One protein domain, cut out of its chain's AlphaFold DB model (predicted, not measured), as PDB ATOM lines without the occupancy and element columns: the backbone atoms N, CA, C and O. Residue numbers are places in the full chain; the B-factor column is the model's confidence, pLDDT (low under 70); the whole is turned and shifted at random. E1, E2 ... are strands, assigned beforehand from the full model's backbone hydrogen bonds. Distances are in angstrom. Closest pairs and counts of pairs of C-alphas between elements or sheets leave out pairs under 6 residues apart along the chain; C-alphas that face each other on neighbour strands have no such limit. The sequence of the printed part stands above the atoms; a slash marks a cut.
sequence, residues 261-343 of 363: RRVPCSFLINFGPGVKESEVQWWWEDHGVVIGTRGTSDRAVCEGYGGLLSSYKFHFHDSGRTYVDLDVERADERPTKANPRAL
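This is residues 261 to 343 of the 363 residues of an uncharacterized protein of Burkholderiaceae bacterium (UniProt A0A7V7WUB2). Two small sheets stand partly and loosely face to face: a twisted sheet of four strands, E1 E5 E4 E3, and a smaller one of three, E2 E6 E7. The chain crosses between the sheets from E1 to E2, from E2 to E3 and from E5 to E6, and after E7 a tail, residues 326 to 343, loops back to the edge strand E3. The printed part has 83 residues, with no named helix and seven named strands, E1 to E7 in order along the chain. Both sheets are mixed and the class is all strand, though only 34 residues are in named strands. The whole is compact and rounded, with a radius of gyration of the C-alphas of 11.9 A and spans of 31 by 26 by 22 A.

E1, residues 261 to 263, begins at C-alpha 261 (-11.449, -25.212, 46.660). E2 is residues 268 to 271. E3, residues 280 to 285, is 16.1 A long and begins at C-alpha 280 (-12.554, -20.984, 32.165). E4, residues 288 to 293, is 16.5 A long, and E5, residues 299 to 303, 12.4 A. E6, residues 312 to 316, is 13.3 A long. E7, residues 321 to 325, is 12.5 A long and ends at C-alpha 325 (-9.740, -30.883, 26.165).

E1, an edge strand, is parallel to E5, with directions 38 degrees apart; N 301 and O 261 are 2.8 A apart, within hydrogen-bond range. E3, E4 and E5 form a meander, each strand the antiparallel neighbour of the one before. In the hairpin of E4 and E5, N 300 and O 291 are 2.8 A apart; in that of E3 and E4, N 290 and O 283 are 2.8 A apart. This sheet is only just strongly twisted, its C-alphas up to 4.2 A off the best plane. Residues 281 to 282 of E3 also pair, antiparallel, with residues 341 to 342. In the second sheet E2 is parallel to the inner strand E6, with N 269 and O 313 2.8 A apart. E6 and E7 form a hairpin, with N 314 and O 323 2.8 A apart. Across the two sheets E2 and E5 are apart, for instance, as are E3 and E6.

The C-alphas farthest apart, those of Pro 273 and Asp 332, are 32.2 A from each other. The printed part has no cut. No link between named strands is long; E2 to E3 and E5 to E6 are short, the others tight. The mean pLDDT of the printed part is 71.0, and 35 residues are under 70, among them 304 to 312 and 323 to 333.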
ATOM      1  N   ARG A 261     -11.215 -23.875  46.099       75.81
ATOM      2  CA  ARG A 261     -11.449 -25.212  46.660       75.81
ATOM      3  C   ARG A 261     -10.444 -26.214  46.103       75.81
ATOM      4  O   ARG A 261     -10.106 -26.173  44.926       75.81
ATOM      5  N   ARG A 262      -9.979 -27.122  46.958       80.50
ATOM      6  CA  ARG A 262      -9.247 -28.323  46.539       80.50
ATOM      7  C   ARG A 262     -10.269 -29.402  46.229       80.50
ATOM      8  O   ARG A 262     -11.167 -29.631  47.041       80.50
ATOM      9  N   VAL A 263     -10.169 -30.002  45.051       74.88
ATOM     10  CA  VAL A 263     -11.123 -31.009  44.585       74.88
ATOM     11  C   VAL A 263     -10.377 -32.184  43.954       74.88
ATOM     12  O   VAL A 263      -9.388 -31.969  43.250       74.88
ATOM     13  N   PRO A 264     -10.836 -33.426  44.180       72.62
ATOM     14  CA  PRO A 264     -10.314 -34.576  43.460       72.62
ATOM     15  C   PRO A 264     -10.819 -34.503  42.016       72.62
ATOM     16  O   PRO A 264     -11.987 -34.775  41.748       72.62
ATOM     17  N   CYS A 265      -9.965 -34.088  41.082       69.50
ATOM     18  CA  CYS A 265     -10.354 -34.017  39.676       69.50
ATOM     19  C   CYS A 265     -10.294 -35.411  39.051       69.50
ATOM     20  O   CYS A 265      -9.232 -36.021  38.951       69.50
ATOM     21  N   SER A 266     -11.458 -35.914  38.644       69.12
ATOM     22  CA  SER A 266     -11.575 -37.153  37.873       69.12
ATOM     23  C   SER A 266     -11.360 -36.894  36.374       69.12
ATOM     24  O   SER A 266     -11.120 -35.760  35.961       69.12
ATOM     25  N   PHE A 267     -11.502 -37.926  35.535       71.25
ATOM     26  CA  PHE A 267     -11.518 -37.773  34.073       71.25
ATOM     27  C   PHE A 267     -12.630 -36.830  33.582       71.25
ATOM     28  O   PHE A 267     -12.564 -36.355  32.453       71.25
ATOM     29  N   LEU A 268     -13.656 -36.583  34.404       75.75
ATOM     30  CA  LEU A 268     -14.743 -35.653  34.129       75.75
ATOM     31  C   LEU A 268     -14.762 -34.536  35.174       75.75
ATOM     32  O   LEU A 268     -14.924 -34.776  36.373       75.75
ATOM     33  N   ILE A 269     -14.651 -33.303  34.698       82.75
ATOM     34  CA  ILE A 269     -14.707 -32.095  35.508       82.75
ATOM     35  C   ILE A 269     -16.035 -31.402  35.220       82.75
ATOM     36  O   ILE A 269     -16.284 -30.902  34.126       82.75
ATOM     37  N   ASN A 270     -16.898 -31.413  36.232       81.31
ATOM     38  CA  ASN A 270     -18.221 -30.798  36.193       81.31
ATOM     39  C   ASN A 270     -18.156 -29.336  36.648       81.31
ATOM     40  O   ASN A 270     -17.851 -29.061  37.814       81.31
ATOM     41  N   PHE A 271     -18.503 -28.422  35.750       81.12
ATOM     42  CA  PHE A 271     -18.762 -27.018  36.029       81.12
ATOM     43  C   PHE A 271     -20.245 -26.816  36.329       81.12
ATOM     44  O   PHE A 271     -21.114 -27.210  35.550       81.12
ATOM     45  N   GLY A 272     -20.519 -26.224  37.484       70.50
ATOM     46  CA  GLY A 272     -21.863 -25.893  37.929       70.50
ATOM     47  C   GLY A 272     -22.354 -24.546  37.398       70.50
ATOM     48  O   GLY A 272     -21.691 -23.915  36.570       70.50
ATOM     49  N   PRO A 273     -23.508 -24.087  37.905       61.00
ATOM     50  CA  PRO A 273     -24.160 -22.875  37.436       61.00
ATOM     51  C   PRO A 273     -23.272 -21.629  37.471       61.00
ATOM     52  O   PRO A 273     -22.508 -21.402  38.420       61.00
ATOM     53  N   GLY A 274     -23.413 -20.799  36.439       60.56
ATOM     54  CA  GLY A 274     -22.743 -19.509  36.308       60.56
ATOM     55  C   GLY A 274     -21.291 -19.575  35.832       60.56
ATOM     56  O   GLY A 274     -20.636 -18.539  35.801       60.56
ATOM     57  N   VAL A 275     -20.776 -20.751  35.457       65.31
ATOM     58  CA  VAL A 275     -19.434 -20.898  34.872       65.31
ATOM     59  C   VAL A 275     -19.562 -21.132  33.373       65.31
ATOM     60  O   VAL A 275     -20.092 -22.154  32.942       65.31
ATOM     61  N   LYS A 276     -19.065 -20.188  32.569       72.81
ATOM     62  CA  LYS A 276     -19.081 -20.288  31.105       72.81
ATOM     63  C   LYS A 276     -17.760 -20.817  30.571       72.81
ATOM     64  O   LYS A 276     -16.692 -20.459  31.050       72.81
ATOM     65  N   GLU A 277     -17.850 -21.579  29.494       76.50
ATOM     66  CA  GLU A 277     -16.726 -22.196  28.780       76.50
ATOM     67  C   GLU A 277     -15.630 -21.193  28.405       76.50
ATOM     68  O   GLU A 277     -14.458 -21.409  28.695       76.50
ATOM     69  N   SER A 278     -16.026 -20.053  27.838       73.38
ATOM     70  CA  SER A 278     -15.122 -18.980  27.405       73.38
ATOM     71  C   SER A 278     -14.399 -18.265  28.550       73.38
ATOM     72  O   SER A 278     -13.439 -17.525  28.315       73.38
ATOM     73  N   GLU A 279     -14.869 -18.449  29.780       75.25
ATOM     74  CA  GLU A 279     -14.335 -17.808  30.977       75.25
ATOM     75  C   GLU A 279     -13.413 -18.741  31.755       75.25
ATOM     76  O   GLU A 279     -12.684 -18.272  32.628       75.25
ATOM     77  N   VAL A 280     -13.405 -20.041  31.448       80.00
ATOM     78  CA  VAL A 280     -12.554 -20.984  32.165       80.00
ATOM     79  C   VAL A 280     -11.135 -20.943  31.615       80.00
ATOM     80  O   VAL A 280     -10.878 -20.984  30.409       80.00
ATOM     81  N   GLN A 281     -10.188 -20.856  32.536       84.06
ATOM     82  CA  GLN A 281      -8.767 -20.868  32.255       84.06
ATOM     83  C   GLN A 281      -8.062 -21.829  33.208       84.06
ATOM     84  O   GLN A 281      -8.548 -22.100  34.306       84.06
ATOM     85  N   TRP A 282      -6.904 -22.327  32.799       86.19
ATOM     86  CA  TRP A 282      -6.126 -23.269  33.580       86.19
ATOM     87  C   TRP A 282      -4.645 -22.898  33.608       86.19
ATOM     88  O   TRP A 282      -4.110 -22.258  32.695       86.19
ATOM     89  N   TRP A 283      -3.991 -23.265  34.703       85.62
ATOM     90  CA  TRP A 283      -2.565 -23.065  34.922       85.62
ATOM     91  C   TRP A 283      -2.018 -24.090  35.914       85.62
ATOM     92  O   TRP A 283      -2.775 -24.760  36.607       85.62
ATOM     93  N   TRP A 284      -0.700 -24.210  35.992       83.19
ATOM     94  CA  TRP A 284      -0.013 -25.017  36.992       83.19
ATOM     95  C   TRP A 284       0.310 -24.186  38.239       83.19
ATOM     96  O   TRP A 284       0.785 -23.051  38.139       83.19
ATOM     97  N   GLU A 285       0.072 -24.775  39.408       82.56
ATOM     98  CA  GLU A 285       0.637 -24.368  40.702       82.56
ATOM     99  C   GLU A 285       1.395 -25.571  41.299       82.56
ATOM    100  O   GLU A 285       1.253 -26.697  40.819       82.56
ATOM    101  N   ASP A 286       2.193 -25.354  42.349       72.56
ATOM    102  CA  ASP A 286       3.124 -26.347  42.925       72.56
ATOM    103  C   ASP A 286       2.482 -27.700  43.304       72.56
ATOM    104  O   ASP A 286       3.171 -28.707  43.457       72.56
ATOM    105  N   HIS A 287       1.154 -27.740  43.445       66.50
ATOM    106  CA  HIS A 287       0.383 -28.901  43.895       66.50
ATOM    107  C   HIS A 287      -0.555 -29.505  42.831       66.50
ATOM    108  O   HIS A 287      -1.332 -30.403  43.158       66.50
ATOM    109  N   GLY A 288      -0.503 -29.040  41.577       75.94
ATOM    110  CA  GLY A 288      -1.294 -29.597  40.474       75.94
ATOM    111  C   GLY A 288      -1.806 -28.550  39.487       75.94
ATOM    112  O   GLY A 288      -1.338 -27.409  39.450       75.94
ATOM    113  N   VAL A 289      -2.790 -28.940  38.677       83.06
ATOM    114  CA  VAL A 289      -3.459 -28.007  37.765       83.06
ATOM    115  C   VAL A 289      -4.574 -27.282  38.489       83.06
ATOM    116  O   VAL A 289      -5.398 -27.862  39.192       83.06
ATOM    117  N   VAL A 290      -4.595 -25.976  38.301       87.19
ATOM    118  CA  VAL A 290      -5.640 -25.096  38.778       87.19
ATOM    119  C   VAL A 290      -6.529 -24.743  37.609       87.19
ATOM    120  O   VAL A 290      -6.054 -24.303  36.565       87.19
ATOM    121  N   ILE A 291      -7.826 -24.913  37.812       87.62
ATOM    122  CA  ILE A 291      -8.872 -24.495  36.891       87.62
ATOM    123  C   ILE A 291      -9.607 -23.351  37.563       87.62
ATOM    124  O   ILE A 291     -10.153 -23.512  38.651       87.62
ATOM    125  N   GLY A 292      -9.610 -22.184  36.938       81.81
ATOM    126  CA  GLY A 292     -10.232 -20.990  37.489       81.81
ATOM    127  C   GLY A 292     -11.118 -20.280  36.487       81.81
ATOM    128  O   GLY A 292     -11.028 -20.497  35.277       81.81
ATOM    129  N   THR A 293     -11.952 -19.390  37.003       75.06
ATOM    130  CA  THR A 293     -12.785 -18.510  36.183       75.06
ATOM    131  C   THR A 293     -12.093 -17.158  36.023       75.06
ATOM    132  O   THR A 293     -11.621 -16.545  36.983       75.06
ATOM    133  N   ARG A 294     -11.977 -16.680  34.783       68.12
ATOM    134  CA  ARG A 294     -11.282 -15.436  34.452       68.12
ATOM    135  C   ARG A 294     -11.938 -14.245  35.147       68.12
ATOM    136  O   ARG A 294     -13.115 -13.961  34.939       68.12
ATOM    137  N   GLY A 295     -11.132 -13.490  35.892       54.66
ATOM    138  CA  GLY A 295     -11.582 -12.281  36.587       54.66
ATOM    139  C   GLY A 295     -12.319 -12.549  37.899       54.66
ATOM    140  O   GLY A 295     -12.872 -11.613  38.466       54.66
ATOM    141  N   THR A 296     -12.324 -13.789  38.403       58.16
ATOM    142  CA  THR A 296     -12.865 -14.114  39.730       58.16
ATOM    143  C   THR A 296     -11.812 -14.794  40.609       58.16
ATOM    144  O   THR A 296     -10.727 -15.165  40.154       58.16
ATOM    145  N   SER A 297     -12.118 -14.939  41.901       67.19
ATOM    146  CA  SER A 297     -11.325 -15.737  42.846       67.19
ATOM    147  C   SER A 297     -11.726 -17.218  42.872       67.19
ATOM    148  O   SER A 297     -11.196 -17.976  43.688       67.19
ATOM    149  N   ASP A 298     -12.688 -17.623  42.040       71.75
ATOM    150  CA  ASP A 298     -13.198 -18.990  42.008       71.75
ATOM    151  C   ASP A 298     -12.192 -19.892  41.302       71.75
ATOM    152  O   ASP A 298     -11.802 -19.650  40.154       71.75
ATOM    153  N   ARG A 299     -11.753 -20.937  42.002       82.06
ATOM    154  CA  ARG A 299     -10.805 -21.901  41.450       82.06
ATOM    155  C   ARG A 299     -10.950 -23.277  42.075       82.06
ATOM    156  O   ARG A 299     -11.113 -23.413  43.287       82.06
ATOM    157  N   ALA A 300     -10.810 -24.282  41.230       85.75
ATOM    158  CA  ALA A 300     -10.658 -25.677  41.573       85.75
ATOM    159  C   ALA A 300      -9.177 -26.046  41.450       85.75
ATOM    160  O   ALA A 300      -8.599 -25.985  40.365       85.75
ATOM    161  N   VAL A 301      -8.554 -26.399  42.569       87.25
ATOM    162  CA  VAL A 301      -7.195 -26.944  42.598       87.25
ATOM    163  C   VAL A 301      -7.312 -28.459  42.474       87.25
ATOM    164  O   VAL A 301      -7.786 -29.115  43.405       87.25
ATOM    165  N   CYS A 302      -6.925 -28.985  41.313       79.62
ATOM    166  CA  CYS A 302      -6.912 -30.409  41.007       79.62
ATOM    167  C   CYS A 302      -5.633 -31.047  41.551       79.62
ATOM    168  O   CYS A 302      -4.577 -30.992  40.917       79.62
ATOM    169  N   GLU A 303      -5.732 -31.665  42.724       73.25
ATOM    170  CA  GLU A 303      -4.626 -32.433  43.301       73.25
ATOM    171  C   GLU A 303      -4.421 -33.739  42.513       73.25
ATOM    172  O   GLU A 303      -5.386 -34.404  42.137       73.25
ATOM    173  N   GLY A 304      -3.164 -34.107  42.239       60.28
ATOM    174  CA  GLY A 304      -2.829 -35.355  41.532       60.28
ATOM    175  C   GLY A 304      -2.952 -35.298  40.003       60.28
ATOM    176  O   GLY A 304      -2.880 -36.329  39.336       60.28
ATOM    177  N   TYR A 305      -3.116 -34.101  39.436       59.25
ATOM    178  CA  TYR A 305      -3.088 -33.884  37.992       59.25
ATOM    179  C   TYR A 305      -1.690 -34.205  37.428       59.25
ATOM    180  O   TYR A 305      -0.721 -33.526  37.771       59.25
ATOM    181  N   GLY A 306      -1.577 -35.252  36.596       51.06
ATOM    182  CA  GLY A 306      -0.298 -35.723  36.033       51.06
ATOM    183  C   GLY A 306      -0.012 -37.233  36.117       51.06
ATOM    184  O   GLY A 306       1.131 -37.628  35.912       51.06
ATOM    185  N   GLY A 307      -1.002 -38.083  36.424       53.28
ATOM    186  CA  GLY A 307      -0.869 -39.547  36.357       53.28
ATOM    187  C   GLY A 307      -1.635 -40.179  35.183       53.28
ATOM    188  O   GLY A 307      -2.805 -39.866  34.999       53.28
ATOM    189  N   LEU A 308      -0.972 -41.088  34.444       46.38
ATOM    190  CA  LEU A 308      -1.443 -42.115  33.476       46.38
ATOM    191  C   LEU A 308      -2.467 -41.770  32.368       46.38
ATOM    192  O   LEU A 308      -2.653 -42.597  31.477       46.38
ATOM    193  N   LEU A 309      -3.144 -40.622  32.383       51.47
ATOM    194  CA  LEU A 309      -4.260 -40.331  31.479       51.47
ATOM    195  C   LEU A 309      -4.022 -39.054  30.665       51.47
ATOM    196  O   LEU A 309      -3.734 -37.992  31.210       51.47
ATOM    197  N   SER A 310      -4.200 -39.180  29.350       52.28
ATOM    198  CA  SER A 310      -3.852 -38.190  28.322       52.28
ATOM    199  C   SER A 310      -5.008 -37.285  27.872       52.28
ATOM    200  O   SER A 310      -4.832 -36.482  26.962       52.28
ATOM    201  N   SER A 311      -6.206 -37.404  28.464       60.84
ATOM    202  CA  SER A 311      -7.329 -36.511  28.137       60.84
ATOM    203  C   SER A 311      -8.341 -36.378  29.273       60.84
ATOM    204  O   SER A 311      -8.723 -37.365  29.907       60.84
ATOM    205  N   TYR A 312      -8.812 -35.150  29.498       68.56
ATOM    206  CA  TYR A 312      -9.874 -34.831  30.450       68.56
ATOM    207  C   TYR A 312     -11.130 -34.362  29.716       68.56
ATOM    208  O   TYR A 312     -11.080 -33.822  28.609       68.56
ATOM    209  N   LYS A 313     -12.285 -34.599  30.339       76.12
ATOM    210  CA  LYS A 313     -13.585 -34.149  29.857       76.12
ATOM    211  C   LYS A 313     -14.127 -33.040  30.739       76.12
ATOM    212  O   LYS A 313     -14.076 -33.127  31.963       76.12
ATOM    213  N   PHE A 314     -14.714 -32.034  30.114       82.38
ATOM    214  CA  PHE A 314     -15.284 -30.871  30.774       82.38
ATOM    215  C   PHE A 314     -16.767 -30.791  30.510       82.38
ATOM    216  O   PHE A 314     -17.153 -30.600  29.363       82.38
ATOM    217  N   HIS A 315     -17.583 -30.919  31.548       80.06
ATOM    218  CA  HIS A 315     -19.029 -30.813  31.435       80.06
ATOM    219  C   HIS A 315     -19.523 -29.503  32.041       80.06
ATOM    220  O   HIS A 315     -19.234 -29.208  33.199       80.06
ATOM    221  N   PHE A 316     -20.278 -28.735  31.266       77.94
ATOM    222  CA  PHE A 316     -20.868 -27.468  31.679       77.94
ATOM    223  C   PHE A 316     -22.363 -27.656  31.892       77.94
ATOM    224  O   PHE A 316     -23.107 -27.869  30.937       77.94
ATOM    225  N   HIS A 317     -22.804 -27.567  33.146       67.50
ATOM    226  CA  HIS A 317     -24.185 -27.864  33.520       67.50
ATOM    227  C   HIS A 317     -25.201 -26.930  32.841       67.50
ATOM    228  O   HIS A 317     -26.236 -27.391  32.372       67.50
ATOM    229  N   ASP A 318     -24.895 -25.632  32.731       58.91
ATOM    230  CA  ASP A 318     -25.817 -24.643  32.148       58.91
ATOM    231  C   ASP A 318     -26.001 -24.813  30.632       58.91
ATOM    232  O   ASP A 318     -27.092 -24.589  30.112       58.91
ATOM    233  N   SER A 319     -24.944 -25.202  29.908       63.66
ATOM    234  CA  SER A 319     -25.016 -25.434  28.459       63.66
ATOM    235  C   SER A 319     -25.358 -26.885  28.106       63.66
ATOM    236  O   SER A 319     -25.680 -27.175  26.952       63.66
ATOM    237  N   GLY A 320     -25.258 -27.802  29.073       69.62
ATOM    238  CA  GLY A 320     -25.347 -29.247  28.876       69.62
ATOM    239  C   GLY A 320     -24.209 -29.827  28.031       69.62
ATOM    240  O   GLY A 320     -24.271 -30.992  27.638       69.62
ATOM    241  N   ARG A 321     -23.179 -29.035  27.701       69.19
ATOM    242  CA  ARG A 321     -22.122 -29.440  26.770       69.19
ATOM    243  C   ARG A 321     -20.998 -30.157  27.492       69.19
ATOM    244  O   ARG A 321     -20.639 -29.806  28.615       69.19
ATOM    245  N   THR A 322     -20.416 -31.135  26.805       71.25
ATOM    246  CA  THR A 322     -19.227 -31.847  27.269       71.25
ATOM    247  C   THR A 322     -18.131 -31.750  26.223       71.25
ATOM    248  O   THR A 322     -18.337 -32.117  25.067       71.25
ATOM    249  N   TYR A 323     -16.963 -31.285  26.638       68.31
ATOM    250  CA  TYR A 323     -15.773 -31.186  25.804       68.31
ATOM    251  C   TYR A 323     -14.749 -32.226  26.208       68.31
ATOM    252  O   TYR A 323     -14.729 -32.662  27.355       68.31
ATOM    253  N   VAL A 324     -13.896 -32.602  25.264       60.84
ATOM    254  CA  VAL A 324     -12.634 -33.284  25.539       60.84
ATOM    255  C   VAL A 324     -11.561 -32.242  25.277       60.84
ATOM    256  O   VAL A 324     -11.421 -31.805  24.139       60.84
ATOM    257  N   ASP A 325     -10.878 -31.788  26.316       63.34
ATOM    258  CA  ASP A 325      -9.740 -30.883  26.165       63.34
ATOM    259  C   ASP A 325      -8.775 -31.103  27.332       63.34
ATOM    260  O   ASP A 325      -9.192 -31.522  28.408       63.34
ATOM    261  N   LEU A 326      -7.499 -30.805  27.097       57.22
ATOM    262  CA  LEU A 326      -6.275 -31.184  27.809       57.22
ATOM    263  C   LEU A 326      -5.557 -32.404  27.243       57.22
ATOM    264  O   LEU A 326      -5.535 -33.474  27.843       57.22
ATOM    265  N   ASP A 327      -4.838 -32.157  26.147       56.53
ATOM    266  CA  ASP A 327      -3.555 -32.818  25.892       56.53
ATOM    267  C   ASP A 327      -2.476 -32.111  26.745       56.53
ATOM    268  O   ASP A 327      -1.738 -31.234  26.291       56.53
ATOM    269  N   VAL A 328      -2.484 -32.405  28.050       52.28
ATOM    270  CA  VAL A 328      -1.601 -31.798  29.070       52.28
ATOM    271  C   VAL A 328      -0.128 -32.006  28.735       52.28
ATOM    272  O   VAL A 328       0.711 -31.161  29.049       52.28
ATOM    273  N   GLU A 329       0.174 -33.139  28.104       50.19
ATOM    274  CA  GLU A 329       1.526 -33.566  27.758       50.19
ATOM    275  C   GLU A 329       2.091 -32.793  26.557       50.19
ATOM    276  O   GLU A 329       3.303 -32.610  26.480       50.19
ATOM    277  N   ARG A 330       1.237 -32.272  25.661       48.38
ATOM    278  CA  ARG A 330       1.645 -31.492  24.474       48.38
ATOM    279  C   ARG A 330       1.747 -29.980  24.679       48.38
ATOM    280  O   ARG A 330       2.058 -29.251  23.738       48.38
ATOM    281  N   ALA A 331       1.467 -29.459  25.871       53.31
ATOM    282  CA  ALA A 331       1.691 -28.043  26.138       53.31
ATOM    283  C   ALA A 331       3.195 -27.793  26.353       53.31
ATOM    284  O   ALA A 331       3.668 -27.864  27.483       53.31
ATOM    285  N   ASP A 332       3.915 -27.439  25.281       52.34
ATOM    286  CA  ASP A 332       5.365 -27.137  25.281       52.34
ATOM    287  C   ASP A 332       5.803 -26.126  26.369       52.34
ATOM    288  O   ASP A 332       6.966 -26.075  26.760       52.34
ATOM    289  N   GLU A 333       4.858 -25.351  26.912       65.75
ATOM    290  CA  GLU A 333       5.049 -24.477  28.069       65.75
ATOM    291  C   GLU A 333       3.909 -24.668  29.075       65.75
ATOM    292  O   GLU A 333       2.739 -24.409  28.759       65.75
ATOM    293  N   ARG A 334       4.247 -25.052  30.313       73.50
ATOM    294  CA  ARG A 334       3.289 -25.127  31.423       73.50
ATOM    295  C   ARG A 334       2.734 -23.723  31.720       73.50
ATOM    296  O   ARG A 334       3.503 -22.867  32.161       73.50
ATOM    297  N   PRO A 335       1.431 -23.450  31.502       79.06
ATOM    298  CA  PRO A 335       0.850 -22.157  31.855       79.06
ATOM    299  C   PRO A 335       1.004 -21.879  33.347       79.06
ATOM    300  O   PRO A 335       0.820 -22.776  34.163       79.06
ATOM    301  N   THR A 336       1.304 -20.635  33.709       84.00
ATOM    302  CA  THR A 336       1.414 -20.189  35.106       84.00
ATOM    303  C   THR A 336       0.239 -19.289  35.456       84.00
ATOM    304  O   THR A 336      -0.468 -18.801  34.577       84.00
ATOM    305  N   LYS A 337       0.038 -18.998  36.743       79.31
ATOM    306  CA  LYS A 337      -1.008 -18.059  37.180       79.31
ATOM    307  C   LYS A 337      -0.904 -16.681  36.508       79.31
ATOM    308  O   LYS A 337      -1.919 -16.031  36.288       79.31
ATOM    309  N   ALA A 338       0.314 -16.240  36.183       82.00
ATOM    310  CA  ALA A 338       0.562 -14.978  35.487       82.00
ATOM    311  C   ALA A 338       0.219 -15.037  33.985       82.00
ATOM    312  O   ALA A 338      -0.027 -14.004  33.370       82.00
ATOM    313  N   ASN A 339       0.190 -16.234  33.394       81.75
ATOM    314  CA  ASN A 339      -0.155 -16.463  31.994       81.75
ATOM    315  C   ASN A 339      -1.014 -17.738  31.862       81.75
ATOM    316  O   ASN A 339      -0.523 -18.766  31.381       81.75
ATOM    317  N   PRO A 340      -2.275 -17.699  32.334       82.81
ATOM    318  CA  PRO A 340      -3.156 -18.856  32.288       82.81
ATOM    319  C   PRO A 340      -3.614 -19.115  30.850       82.81
ATOM    320  O   PRO A 340      -3.816 -18.186  30.062       82.81
ATOM    321  N   ARG A 341      -3.808 -20.388  30.497       81.88
ATOM    322  CA  ARG A 341      -4.353 -20.780  29.190       81.88
ATOM    323  C   ARG A 341      -5.870 -20.854  29.270       81.88
ATOM    324  O   ARG A 341      -6.416 -21.349  30.248       81.88
ATOM    325  N   ALA A 342      -6.558 -20.362  28.244       78.25
ATOM    326  CA  ALA A 342      -7.989 -20.614  28.106       78.25
ATOM    327  C   ALA A 342      -8.229 -22.105  27.823       78.25
ATOM    328  O   ALA A 342      -7.376 -22.756  27.216       78.25
ATOM    329  N   LEU A 343      -9.381 -22.625  28.238       73.19
ATOM    330  CA  LEU A 343      -9.871 -23.907  27.732       73.19
ATOM    331  C   LEU A 343     -10.296 -23.742  26.270       73.19
ATOM    332  O   LEU A 343     -11.012 -22.794  25.937       73.19
TER     333      LEU A 343